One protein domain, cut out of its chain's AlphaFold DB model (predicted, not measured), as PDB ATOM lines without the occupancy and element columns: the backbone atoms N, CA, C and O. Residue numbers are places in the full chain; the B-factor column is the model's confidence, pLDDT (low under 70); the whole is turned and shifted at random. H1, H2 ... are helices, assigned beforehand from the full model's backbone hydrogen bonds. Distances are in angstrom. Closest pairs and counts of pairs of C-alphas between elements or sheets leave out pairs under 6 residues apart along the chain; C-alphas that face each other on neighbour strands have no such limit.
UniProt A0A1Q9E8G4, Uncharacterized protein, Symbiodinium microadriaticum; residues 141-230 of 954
ATOM      1  N   VAL A 141     212.734 200.131 186.981       30.62
ATOM      2  CA  VAL A 141     213.810 199.170 186.668       30.62
ATOM      3  C   VAL A 141     215.039 199.288 187.580       30.62
ATOM      4  O   VAL A 141     215.383 200.340 188.105       30.62
ATOM      5  N   SER A 142     215.712 198.142 187.717       35.22
ATOM      6  CA  SER A 142     217.046 197.909 188.276       35.22
ATOM      7  C   SER A 142     218.169 198.601 187.481       35.22
ATOM      8  O   SER A 142     218.275 198.423 186.270       35.22
ATOM      9  N   LEU A 143     219.095 199.275 188.169       40.97
ATOM     10  CA  LEU A 143     220.217 200.048 187.594       40.97
ATOM     11  C   LEU A 143     221.304 199.222 186.857       40.97
ATOM     12  O   LEU A 143     222.331 199.767 186.472       40.97
ATOM     13  N   GLY A 144     221.090 197.918 186.638       43.25
ATOM     14  CA  GLY A 144     221.876 197.097 185.697       43.25
ATOM     15  C   GLY A 144     221.294 197.047 184.277       43.25
ATOM     16  O   GLY A 144     221.818 196.351 183.414       43.25
ATOM     17  N   GLY A 145     220.181 197.748 184.045       52.00
ATOM     18  CA  GLY A 145     219.472 197.819 182.772       52.00
ATOM     19  C   GLY A 145     219.334 199.241 182.244       52.00
ATOM     20  O   GLY A 145     218.344 199.502 181.582       52.00
ATOM     21  N   TRP A 146     220.256 200.163 182.538       62.41
ATOM     22  CA  TRP A 146     220.142 201.549 182.052       62.41
ATOM     23  C   TRP A 146     220.134 201.603 180.514       62.41
ATOM     24  O   TRP A 146     219.209 202.156 179.926       62.41
ATOM     25  N   LEU A 147     221.049 200.861 179.872       61.75
ATOM     26  CA  LEU A 147     221.016 200.608 178.425       61.75
ATOM     27  C   LEU A 147     219.670 200.030 177.960       61.75
ATOM     28  O   LEU A 147     219.173 200.399 176.905       61.75
ATOM     29  N   CYS A 148     219.055 199.152 178.756       61.69
ATOM     30  CA  CYS A 148     217.769 198.527 178.436       61.69
ATOM     31  C   CYS A 148     216.561 199.457 178.676       61.69
ATOM     32  O   CYS A 148     215.525 199.298 178.039       61.69
ATOM     33  N   LEU A 149     216.656 200.389 179.626       60.94
ATOM     34  CA  LEU A 149     215.619 201.370 179.951       60.94
ATOM     35  C   LEU A 149     215.512 202.418 178.862       60.94
ATOM     36  O   LEU A 149     214.423 202.762 178.423       60.94
ATOM     37  N   GLU A 150     216.652 202.924 178.428       68.94
ATOM     38  CA  GLU A 150     216.679 203.936 177.389       68.94
ATOM     39  C   GLU A 150     216.442 203.310 176.036       68.94
ATOM     40  O   GLU A 150     215.692 203.872 175.248       68.94
ATOM     41  N   ASP A 151     216.925 202.089 175.804       69.56
ATOM     42  CA  ASP A 151     216.417 201.309 174.691       69.56
ATOM     43  C   ASP A 151     214.884 201.211 174.722       69.56
ATOM     44  O   ASP A 151     214.231 201.432 173.707       69.56
ATOM     45  N   TRP A 152     214.272 200.937 175.874       69.31
ATOM     46  CA  TRP A 152     212.815 200.895 175.970       69.31
ATOM     47  C   TRP A 152     212.164 202.236 175.589       69.31
ATOM     48  O   TRP A 152     211.194 202.243 174.824       69.31
ATOM     49  N   PHE A 153     212.726 203.363 176.040       75.75
ATOM     50  CA  PHE A 153     212.250 204.702 175.680       75.75
ATOM     51  C   PHE A 153     212.450 205.037 174.193       75.75
ATOM     52  O   PHE A 153     211.554 205.600 173.563       75.75
ATOM     53  N   PHE A 154     213.591 204.675 173.606       78.75
ATOM     54  CA  PHE A 154     214.006 205.140 172.279       78.75
ATOM     55  C   PHE A 154     213.734 204.147 171.146       78.75
ATOM     56  O   PHE A 154     213.583 204.554 169.995       78.75
ATOM     57  N   SER A 155     213.567 202.859 171.440       78.06
ATOM     58  CA  SER A 155     213.239 201.828 170.445       78.06
ATOM     59  C   SER A 155     211.781 201.853 169.974       78.06
ATOM     60  O   SER A 155     211.365 200.974 169.211       78.06
ATOM     61  N   MET A 156     210.983 202.832 170.423       81.00
ATOM     62  CA  MET A 156     209.557 202.970 170.103       81.00
ATOM     63  C   MET A 156     208.753 201.692 170.421       81.00
ATOM     64  O   MET A 156     207.890 201.267 169.650       81.00
ATOM     65  N   GLY A 157     209.054 201.047 171.554       72.62
ATOM     66  CA  GLY A 157     208.348 199.853 172.034       72.62
ATOM     67  C   GLY A 157     208.778 198.525 171.395       72.62
ATOM     68  O   GLY A 157     208.073 197.518 171.553       72.62
ATOM     69  N   LYS A 158     209.910 198.508 170.672       75.19
ATOM     70  CA  LYS A 158     210.529 197.272 170.161       75.19
ATOM     71  C   LYS A 158     211.303 196.525 171.250       75.19
ATOM     72  O   LYS A 158     211.170 195.306 171.337       75.19
ATOM     73  N   GLY A 159     212.030 197.230 172.117       69.56
ATOM     74  CA  GLY A 159     212.512 196.677 173.379       69.56
ATOM     75  C   GLY A 159     211.322 196.444 174.306       69.56
ATOM     76  O   GLY A 159     210.501 197.335 174.489       69.56
ATOM     77  N   ARG A 160     211.145 195.234 174.847       57.16
ATOM     78  CA  ARG A 160     210.048 194.929 175.796       57.16
ATOM     79  C   ARG A 160     210.518 194.273 177.089       57.16
ATOM     80  O   ARG A 160     209.739 194.182 178.034       57.16
ATOM     81  N   LEU A 161     211.757 193.786 177.134       59.88
ATOM     82  CA  LEU A 161     212.265 192.953 178.217       59.88
ATOM     83  C   LEU A 161     213.635 193.455 178.673       59.88
ATOM     84  O   LEU A 161     214.577 193.519 177.899       59.88
ATOM     85  N   VAL A 162     213.751 193.750 179.968       54.06
ATOM     86  CA  VAL A 162     215.011 194.173 180.610       54.06
ATOM     87  C   VAL A 162     215.912 192.966 180.945       54.06
ATOM     88  O   VAL A 162     217.093 193.118 181.252       54.06
ATOM     89  N   SER A 163     215.373 191.742 180.875       52.53
ATOM     90  CA  SER A 163     216.052 190.496 181.253       52.53
ATOM     91  C   SER A 163     216.195 189.544 180.065       52.53
ATOM     92  O   SER A 163     215.209 189.211 179.417       52.53
ATOM     93  N   SER A 164     217.398 188.993 179.887       53.47
ATOM     94  CA  SER A 164     217.818 188.019 178.860       53.47
ATOM     95  C   SER A 164     217.190 186.617 178.979       53.47
ATOM     96  O   SER A 164     217.679 185.663 178.384       53.47
ATOM     97  N   ALA A 165     216.129 186.446 179.778       52.91
ATOM     98  CA  ALA A 165     215.546 185.124 180.045       52.91
ATOM     99  C   ALA A 165     214.841 184.518 178.816       52.91
ATOM    100  O   ALA A 165     214.550 183.326 178.789       52.91
ATOM    101  N   HIS A 166     214.590 185.341 177.803       56.28
ATOM    102  CA  HIS A 166     214.097 184.946 176.497       56.28
ATOM    103  C   HIS A 166     215.126 185.440 175.476       56.28
ATOM    104  O   HIS A 166     215.628 186.546 175.631       56.28
ATOM    105  N   GLU A 167     215.442 184.662 174.441       57.62
ATOM    106  CA  GLU A 167     216.443 184.968 173.389       57.62
ATOM    107  C   GLU A 167     216.172 186.270 172.593       57.62
ATOM    108  O   GLU A 167     216.885 186.621 171.657       57.62
ATOM    109  N   GLN A 168     215.132 187.010 172.972       61.69
ATOM    110  CA  GLN A 168     214.808 188.350 172.521       61.69
ATOM    111  C   GLN A 168     215.770 189.310 173.232       61.69
ATOM    112  O   GLN A 168     215.694 189.461 174.447       61.69
ATOM    113  N   GLY A 169     216.734 189.886 172.512       68.38
ATOM    114  CA  GLY A 169     217.796 190.701 173.107       68.38
ATOM    115  C   GLY A 169     217.339 191.875 173.991       68.38
ATOM    116  O   GLY A 169     216.169 192.231 174.068       68.38
ATOM    117  N   GLN A 170     218.314 192.463 174.679       71.75
ATOM    118  CA  GLN A 170     218.208 193.567 175.628       71.75
ATOM    119  C   GLN A 170     217.870 194.923 175.010       71.75
ATOM    120  O   GLN A 170     217.368 195.773 175.741       71.75
ATOM    121  N   GLY A 171     218.144 195.141 173.721       84.69
ATOM    122  CA  GLY A 171     217.676 196.356 173.068       84.69
ATOM    123  C   GLY A 171     217.949 196.505 171.579       84.69
ATOM    124  O   GLY A 171     218.586 195.646 170.980       84.69
ATOM    125  N   TYR A 172     217.409 197.573 170.994       87.38
ATOM    126  CA  TYR A 172     217.421 197.977 169.588       87.38
ATOM    127  C   TYR A 172     217.976 199.396 169.329       87.38
ATOM    128  O   TYR A 172     218.270 199.691 168.176       87.38
ATOM    129  N   ALA A 173     218.100 200.295 170.308       89.31
ATOM    130  CA  ALA A 173     218.505 201.695 170.136       89.31
ATOM    131  C   ALA A 173     219.485 202.191 171.225       89.31
ATOM    132  O   ALA A 173     219.357 201.862 172.400       89.31
ATOM    133  N   LEU A 174     220.514 202.933 170.798       90.62
ATOM    134  CA  LEU A 174     221.559 203.552 171.625       90.62
ATOM    135  C   LEU A 174     221.795 205.007 171.151       90.62
ATOM    136  O   LEU A 174     222.801 205.304 170.491       90.62
ATOM    137  N   PRO A 175     220.840 205.923 171.391       85.94
ATOM    138  CA  PRO A 175     220.951 207.317 170.958       85.94
ATOM    139  C   PRO A 175     222.076 208.077 171.689       85.94
ATOM    140  O   PRO A 175     222.552 207.643 172.723       85.94
ATOM    141  N   PRO A 176     222.544 209.224 171.184       88.38
ATOM    142  CA  PRO A 176     222.104 209.877 169.957       88.38
ATOM    143  C   PRO A 176     222.622 209.194 168.682       88.38
ATOM    144  O   PRO A 176     222.049 209.389 167.613       88.38
ATOM    145  N   ARG A 177     223.676 208.372 168.770       89.88
ATOM    146  CA  ARG A 177     224.374 207.852 167.581       89.88
ATOM    147  C   ARG A 177     223.697 206.697 166.873       89.88
ATOM    148  O   ARG A 177     223.804 206.594 165.655       89.88
ATOM    149  N   ILE A 178     223.049 205.808 167.614       90.06
ATOM    150  CA  ILE A 178     222.447 204.600 167.051       90.06
ATOM    151  C   ILE A 178     220.946 204.679 167.319       90.06
ATOM    152  O   ILE A 178     220.463 204.154 168.318       90.06
ATOM    153  N   PRO A 179     220.184 205.377 166.461       83.38
ATOM    154  CA  PRO A 179     218.761 205.577 166.695       83.38
ATOM    155  C   PRO A 179     217.968 204.267 166.609       83.38
ATOM    156  O   PRO A 179     216.971 204.121 167.309       83.38
ATOM    157  N   LEU A 180     218.393 203.311 165.768       90.88
ATOM    158  CA  LEU A 180     217.782 201.984 165.682       90.88
ATOM    159  C   LEU A 180     218.694 200.980 164.959       90.88
ATOM    160  O   LEU A 180     219.179 201.259 163.865       90.88
ATOM    161  N   MET A 181     218.879 199.796 165.536       88.25
ATOM    162  CA  MET A 181     219.585 198.656 164.951       88.25
ATOM    163  C   MET A 181     218.598 197.664 164.328       88.25
ATOM    164  O   MET A 181     217.454 197.517 164.768       88.25
ATOM    165  N   ASN A 182     219.055 196.957 163.293       88.88
ATOM    166  CA  ASN A 182     218.245 195.965 162.576       88.88
ATOM    167  C   ASN A 182     218.031 194.676 163.386       88.88
ATOM    168  O   ASN A 182     217.047 193.968 163.170       88.88
ATOM    169  N   SER A 183     218.932 194.380 164.324       88.56
ATOM    170  CA  SER A 183     218.875 193.218 165.209       88.56
ATOM    171  C   SER A 183     218.977 193.652 166.669       88.56
ATOM    172  O   SER A 183     219.755 194.562 166.962       88.56
ATOM    173  N   PRO A 184     218.256 192.994 167.592       87.75
ATOM    174  CA  PRO A 184     218.412 193.286 169.002       87.75
ATOM    175  C   PRO A 184     219.764 192.781 169.515       87.75
ATOM    176  O   PRO A 184     220.171 191.663 169.192       87.75
ATOM    177  N   TRP A 185     220.442 193.549 170.364       88.62
ATOM    178  CA  TRP A 185     221.624 193.064 171.079       88.62
ATOM    179  C   TRP A 185     221.211 192.352 172.360       88.62
ATOM    180  O   TRP A 185     220.399 192.860 173.116       88.62
ATOM    181  N   THR A 186     221.772 191.184 172.661       80.56
ATOM    182  CA  THR A 186     221.417 190.394 173.864       80.56
ATOM    183  C   THR A 186     222.262 190.725 175.098       80.56
ATOM    184  O   THR A 186     221.910 190.341 176.213       80.56
ATOM    185  N   SER A 187     223.378 191.428 174.917       82.88
ATOM    186  CA  SER A 187     224.231 191.941 175.992       82.88
ATOM    187  C   SER A 187     225.002 193.173 175.525       82.88
ATOM    188  O   SER A 187     225.262 193.306 174.330       82.88
ATOM    189  N   GLU A 188     225.436 194.031 176.452       82.81
ATOM    190  CA  GLU A 188     226.341 195.155 176.153       82.81
ATOM    191  C   GLU A 188     227.631 194.686 175.451       82.81
ATOM    192  O   GLU A 188     228.120 195.341 174.532       82.81
ATOM    193  N   GLY A 189     228.158 193.513 175.819       84.00
ATOM    194  CA  GLY A 189     229.323 192.923 175.153       84.00
ATOM    195  C   GLY A 189     229.049 192.557 173.692       84.00
ATOM    196  O   GLY A 189     229.886 192.808 172.824       84.00
ATOM    197  N   LEU A 190     227.861 192.016 173.397       86.00
ATOM    198  CA  LEU A 190     227.453 191.706 172.024       86.00
ATOM    199  C   LEU A 190     227.103 192.961 171.223       86.00
ATOM    200  O   LEU A 190     227.483 193.022 170.059       86.00
ATOM    201  N   LEU A 191     226.495 193.974 171.846       90.94
ATOM    202  CA  LEU A 191     226.324 195.303 171.252       90.94
ATOM    203  C   LEU A 191     227.679 195.895 170.858       90.94
ATOM    204  O   LEU A 191     227.886 196.271 169.712       90.94
ATOM    205  N   THR A 192     228.635 195.913 171.789       92.12
ATOM    206  CA  THR A 192     229.977 196.457 171.549       92.12
ATOM    207  C   THR A 192     230.665 195.711 170.410       92.12
ATOM    208  O   THR A 192     231.194 196.334 169.494       92.12
ATOM    209  N   ARG A 193     230.607 194.373 170.412       90.44
ATOM    210  CA  ARG A 193     231.153 193.546 169.328       90.44
ATOM    211  C   ARG A 193     230.474 193.839 167.991       90.44
ATOM    212  O   ARG A 193     231.163 193.933 166.982       90.44
ATOM    213  N   GLN A 194     229.153 193.991 167.978       92.75
ATOM    214  CA  GLN A 194     228.400 194.309 166.770       92.75
ATOM    215  C   GLN A 194     228.795 195.682 166.216       92.75
ATOM    216  O   GLN A 194     229.113 195.780 165.036       92.75
ATOM    217  N   LEU A 195     228.905 196.706 167.066       94.69
ATOM    218  CA  LEU A 195     229.352 198.040 166.659       94.69
ATOM    219  C   LEU A 195     230.794 198.048 166.144       94.69
ATOM    220  O   LEU A 195     231.085 198.727 165.162       94.69
ATOM    221  N   ILE A 196     231.689 197.270 166.762       93.88
ATOM    222  CA  ILE A 196     233.066 197.107 166.279       93.88
ATOM    223  C   ILE A 196     233.072 196.451 164.895       93.88
ATOM    224  O   ILE A 196     233.804 196.898 164.014       93.88
ATOM    225  N   ASN A 197     232.262 195.412 164.696       93.19
ATOM    226  CA  ASN A 197     232.205 194.684 163.431       93.19
ATOM    227  C   ASN A 197     231.578 195.516 162.302       93.19
ATOM    228  O   ASN A 197     232.047 195.446 161.170       93.19
ATOM    229  N   GLU A 198     230.525 196.280 162.595       95.00
ATOM    230  CA  GLU A 198     229.773 197.045 161.592       95.00
ATOM    231  C   GLU A 198     230.417 198.399 161.273       95.00
ATOM    232  O   GLU A 198     230.395 198.841 160.124       95.00
ATOM    233  N   HIS A 199     231.007 199.061 162.272       94.81
ATOM    234  CA  HIS A 199     231.439 200.458 162.160       94.81
ATOM    235  C   HIS A 199     232.881 200.714 162.621       94.81
ATOM    236  O   HIS A 199     233.379 201.836 162.507       94.81
ATOM    237  N   GLY A 200     233.576 199.694 163.124       95.19
ATOM    238  CA  GLY A 200     234.938 199.811 163.635       95.19
ATOM    239  C   GLY A 200     235.014 200.247 165.101       95.19
ATOM    240  O   GLY A 200     234.077 200.780 165.698       95.19
ATOM    241  N   GLN A 201     236.183 200.020 165.704       95.12
ATOM    242  CA  GLN A 201     236.407 200.233 167.137       95.12
ATOM    243  C   GLN A 201     236.236 201.693 167.574       95.12
ATOM    244  O   GLN A 201     235.622 201.949 168.607       95.12
ATOM    245  N   ALA A 202     236.732 202.648 166.782       92.88
ATOM    246  CA  ALA A 202     236.610 204.071 167.097       92.88
ATOM    247  C   ALA A 202     235.140 204.518 167.178       92.88
ATOM    248  O   ALA A 202     234.764 205.244 168.095       92.88
ATOM    249  N   TYR A 203     234.293 204.018 166.271       95.44
ATOM    250  CA  TYR A 203     232.864 204.319 166.277       95.44
ATOM    251  C   TYR A 203     232.156 203.710 167.488       95.44
ATOM    252  O   TYR A 203     231.371 204.393 168.137       95.44
ATOM    253  N   ALA A 204     232.457 202.451 167.826       95.38
ATOM    254  CA  ALA A 204     231.868 201.787 168.987       95.38
ATOM    255  C   ALA A 204     232.184 202.533 170.295       95.38
ATOM    256  O   ALA A 204     231.287 202.765 171.106       95.38
ATOM    257  N   ILE A 205     233.438 202.968 170.470       92.38
ATOM    258  CA  ILE A 205     233.863 203.771 171.627       92.38
ATOM    259  C   ILE A 205     233.091 205.091 171.666       92.38
ATOM    260  O   ILE A 205     232.538 205.449 172.704       92.38
ATOM    261  N   GLN A 206     233.016 205.791 170.534       93.75
ATOM    262  CA  GLN A 206     232.338 207.079 170.459       93.75
ATOM    263  C   GLN A 206     230.832 206.958 170.719       93.75
ATOM    264  O   GLN A 206     230.283 207.761 171.462       93.75
ATOM    265  N   ALA A 207     230.167 205.935 170.176       93.75
ATOM    266  CA  ALA A 207     228.741 205.702 170.382       93.75
ATOM    267  C   ALA A 207     228.399 205.391 171.846       93.75
ATOM    268  O   ALA A 207     227.463 205.972 172.387       93.75
ATOM    269  N   ILE A 208     229.188 204.540 172.509       90.50
ATOM    270  CA  ILE A 208     228.983 204.217 173.930       90.50
ATOM    271  C   ILE A 208     229.316 205.425 174.819       90.50
ATOM    272  O   ILE A 208     228.622 205.677 175.804       90.50
ATOM    273  N   SER A 209     230.360 206.189 174.482       87.69
ATOM    274  CA  SER A 209     230.763 207.385 175.231       87.69
ATOM    275  C   SER A 209     229.740 208.517 175.109       87.69
ATOM    276  O   SER A 209     229.353 209.101 176.121       87.69
ATOM    277  N   GLU A 210     229.246 208.797 173.902       89.75
ATOM    278  CA  GLU A 210     228.226 209.827 173.675       89.75
ATOM    279  C   GLU A 210     226.897 209.470 174.335       89.75
ATOM    280  O   GLU A 210     226.294 210.330 174.968       89.75
ATOM    281  N   TYR A 211     226.481 208.204 174.265       86.94
ATOM    282  CA  TYR A 211     225.312 207.716 174.992       86.94
ATOM    283  C   TYR A 211     225.465 207.975 176.502       86.94
ATOM    284  O   TYR A 211     224.649 208.654 177.116       86.94
ATOM    285  N   ARG A 212     226.574 207.541 177.115       82.06
ATOM    286  CA  ARG A 212     226.770 207.704 178.567       82.06
ATOM    287  C   ARG A 212     226.872 209.166 179.005       82.06
ATOM    288  O   ARG A 212     226.387 209.495 180.075       82.06
ATOM    289  N   THR A 213     227.484 210.028 178.197       81.62
ATOM    290  CA  THR A 213     227.624 211.462 178.519       81.62
ATOM    291  C   THR A 213     226.319 212.239 178.385       81.62
ATOM    292  O   THR A 213     226.136 213.216 179.104       81.62
ATOM    293  N   HIS A 214     225.411 211.819 177.500       83.50
ATOM    294  CA  HIS A 214     224.104 212.463 177.353       83.50
ATOM    295  C   HIS A 214     223.102 212.036 178.423       83.50
ATOM    296  O   HIS A 214     222.234 212.825 178.782       83.50
ATOM    297  N   PHE A 215     223.211 210.798 178.903       78.38
ATOM    298  CA  PHE A 215     222.180 210.184 179.736       78.38
ATOM    299  C   PHE A 215     222.581 209.958 181.196       78.38
ATOM    300  O   PHE A 215     221.713 209.787 182.045       78.38
ATOM    301  N   VAL A 216     223.880 209.973 181.503       73.81
ATOM    302  CA  VAL A 216     224.390 209.981 182.878       73.81
ATOM    303  C   VAL A 216     225.167 211.271 183.076       73.81
ATOM    304  O   VAL A 216     226.356 211.364 182.755       73.81
ATOM    305  N   THR A 217     224.482 212.282 183.592       81.50
ATOM    306  CA  THR A 217     225.070 213.592 183.849       81.50
ATOM    307  C   THR A 217     225.766 213.628 185.218       81.50
ATOM    308  O   THR A 217     225.460 212.829 186.114       81.50
ATOM    309  N   PRO A 218     226.743 214.527 185.422       76.94
ATOM    310  CA  PRO A 218     227.314 214.782 186.746       76.94
ATOM    311  C   PRO A 218     226.254 215.135 187.801       76.94
ATOM    312  O   PRO A 218     226.408 214.768 188.968       76.94
ATOM    313  N   GLU A 219     225.173 215.794 187.388       81.00
ATOM    314  CA  GLU A 219     224.031 216.156 188.221       81.00
ATOM    315  C   GLU A 219     223.289 214.908 188.721       81.00
ATOM    316  O   GLU A 219     223.024 214.809 189.920       81.00
ATOM    317  N   ASP A 220     223.071 213.907 187.861       75.56
ATOM    318  CA  ASP A 220     222.468 212.622 188.255       75.56
ATOM    319  C   ASP A 220     223.329 211.908 189.308       75.56
ATOM    320  O   ASP A 220     222.833 211.367 190.298       75.56
ATOM    321  N   LEU A 221     224.657 211.932 189.142       73.12
ATOM    322  CA  LEU A 221     225.588 211.349 190.115       73.12
ATOM    323  C   LEU A 221     225.568 212.103 191.452       73.12
ATOM    324  O   LEU A 221     225.696 211.480 192.513       73.12
ATOM    325  N   GLN A 222     225.398 213.424 191.419       69.00
ATOM    326  CA  GLN A 222     225.266 214.261 192.606       69.00
ATOM    327  C   GLN A 222     223.928 214.021 193.319       69.00
ATOM    328  O   GLN A 222     223.905 213.948 194.550       69.00
ATOM    329  N   GLU A 223     222.840 213.822 192.578       70.75
ATOM    330  CA  GLU A 223     221.531 213.467 193.126       70.75
ATOM    331  C   GLU A 223     221.571 212.082 193.791       70.75
ATOM    332  O   GLU A 223     221.180 211.936 194.953       70.75
ATOM    333  N   ILE A 224     222.174 211.087 193.129       61.28
ATOM    334  CA  ILE A 224     222.411 209.749 193.694       61.28
ATOM    335  C   ILE A 224     223.253 209.838 194.978       61.28
ATOM    336  O   ILE A 224     222.946 209.176 195.976       61.28
ATOM    337  N   ALA A 225     224.293 210.677 194.993       60.91
ATOM    338  CA  ALA A 225     225.104 210.909 196.185       60.91
ATOM    339  C   ALA A 225     224.300 211.583 197.312       60.91
ATOM    340  O   ALA A 225     224.427 211.196 198.479       60.91
ATOM    341  N   SER A 226     223.434 212.543 196.971       61.50
ATOM    342  CA  SER A 226     222.564 213.252 197.916       61.50
ATOM    343  C   SER A 226     221.512 212.339 198.561       61.50
ATOM    344  O   SER A 226     221.168 212.526 199.727       61.50
ATOM    345  N   ALA A 227     221.109 211.264 197.873       58.72
ATOM    346  CA  ALA A 227     220.255 210.203 198.409       58.72
ATOM    347  C   ALA A 227     220.965 209.284 199.437       58.72
ATOM    348  O   ALA A 227     220.395 208.294 199.898       58.72
ATOM    349  N   GLY A 228     222.212 209.595 199.817       50.09
ATOM    350  CA  GLY A 228     222.969 208.897 200.860       50.09
ATOM    351  C   GLY A 228     223.894 207.785 200.351       50.09
ATOM    352  O   GLY A 228     224.518 207.084 201.158       50.09
ATOM    353  N   LEU A 229     224.034 207.620 199.030       47.47
ATOM    354  CA  LEU A 229     224.954 206.658 198.421       47.47
ATOM    355  C   LEU A 229     226.367 207.253 198.350       47.47
ATOM    356  O   LEU A 229     226.740 207.954 197.418       47.47
ATOM    357  N   ARG A 230     227.190 206.943 199.359       38.72
ATOM    358  CA  ARG A 230     228.522 207.555 199.553       38.72
ATOM    359  C   ARG A 230     229.580 207.181 198.505       38.72
ATOM    360  O   ARG A 230     230.665 207.757 198.524       38.72
TER     361      ARG A 230
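Overview. This is residues 141 to 230 of the 954 residues of an uncharacterized protein of Symbiodinium microadriaticum (UniProt A0A1Q9E8G4). H2 and H3 make a V, with H1 and the winding stretch of residues 155 to 187 beside it, and H4 follows beyond the far end of H3, where residues 222 to 228 stick out. The 90 printed residues hold four named helices, H1 to H4 in order, and no named strand: all helix. The whole is compact, radius of gyration of the C-alphas 13.8 A, spanning 40 by 31 by 21 A.

Along the chain. H1, residues 146 to 154, begins at C-alpha (220.142, 201.549, 182.052). H2 is residues 188 to 199, 15.8 A long; H3, residues 201 to 215, 21.5 A. H4, residues 218 to 226, ends at C-alpha (222.564, 213.252, 197.916).

Arrangement. H1 is close to but not clearly touching H2, the closest C-alphas, Leu 147 and Glu 188, being 8.0 A apart. H1 and H3 are near each other. Residues 192 to 196 of H2 touch residues 201 to 204 of H3, closest at the C-alphas of Leu 195 and Ala 204, 5.1 A, at a steep tilt of 53 degrees, opposite ways. H4 is apart from H1, H2 and H3. In each helix every O i to N i+4 pair is within hydrogen-bond range.

Size, cuts and confidence. The C-alphas farthest apart, Glu 198 and Gly 228, are 41.6 A apart. The printed part has no cut; the link H1 to H2 is long. pLDDT is under 70 at residues 141 to 152, 159 to 169, 222 and 224 to 230.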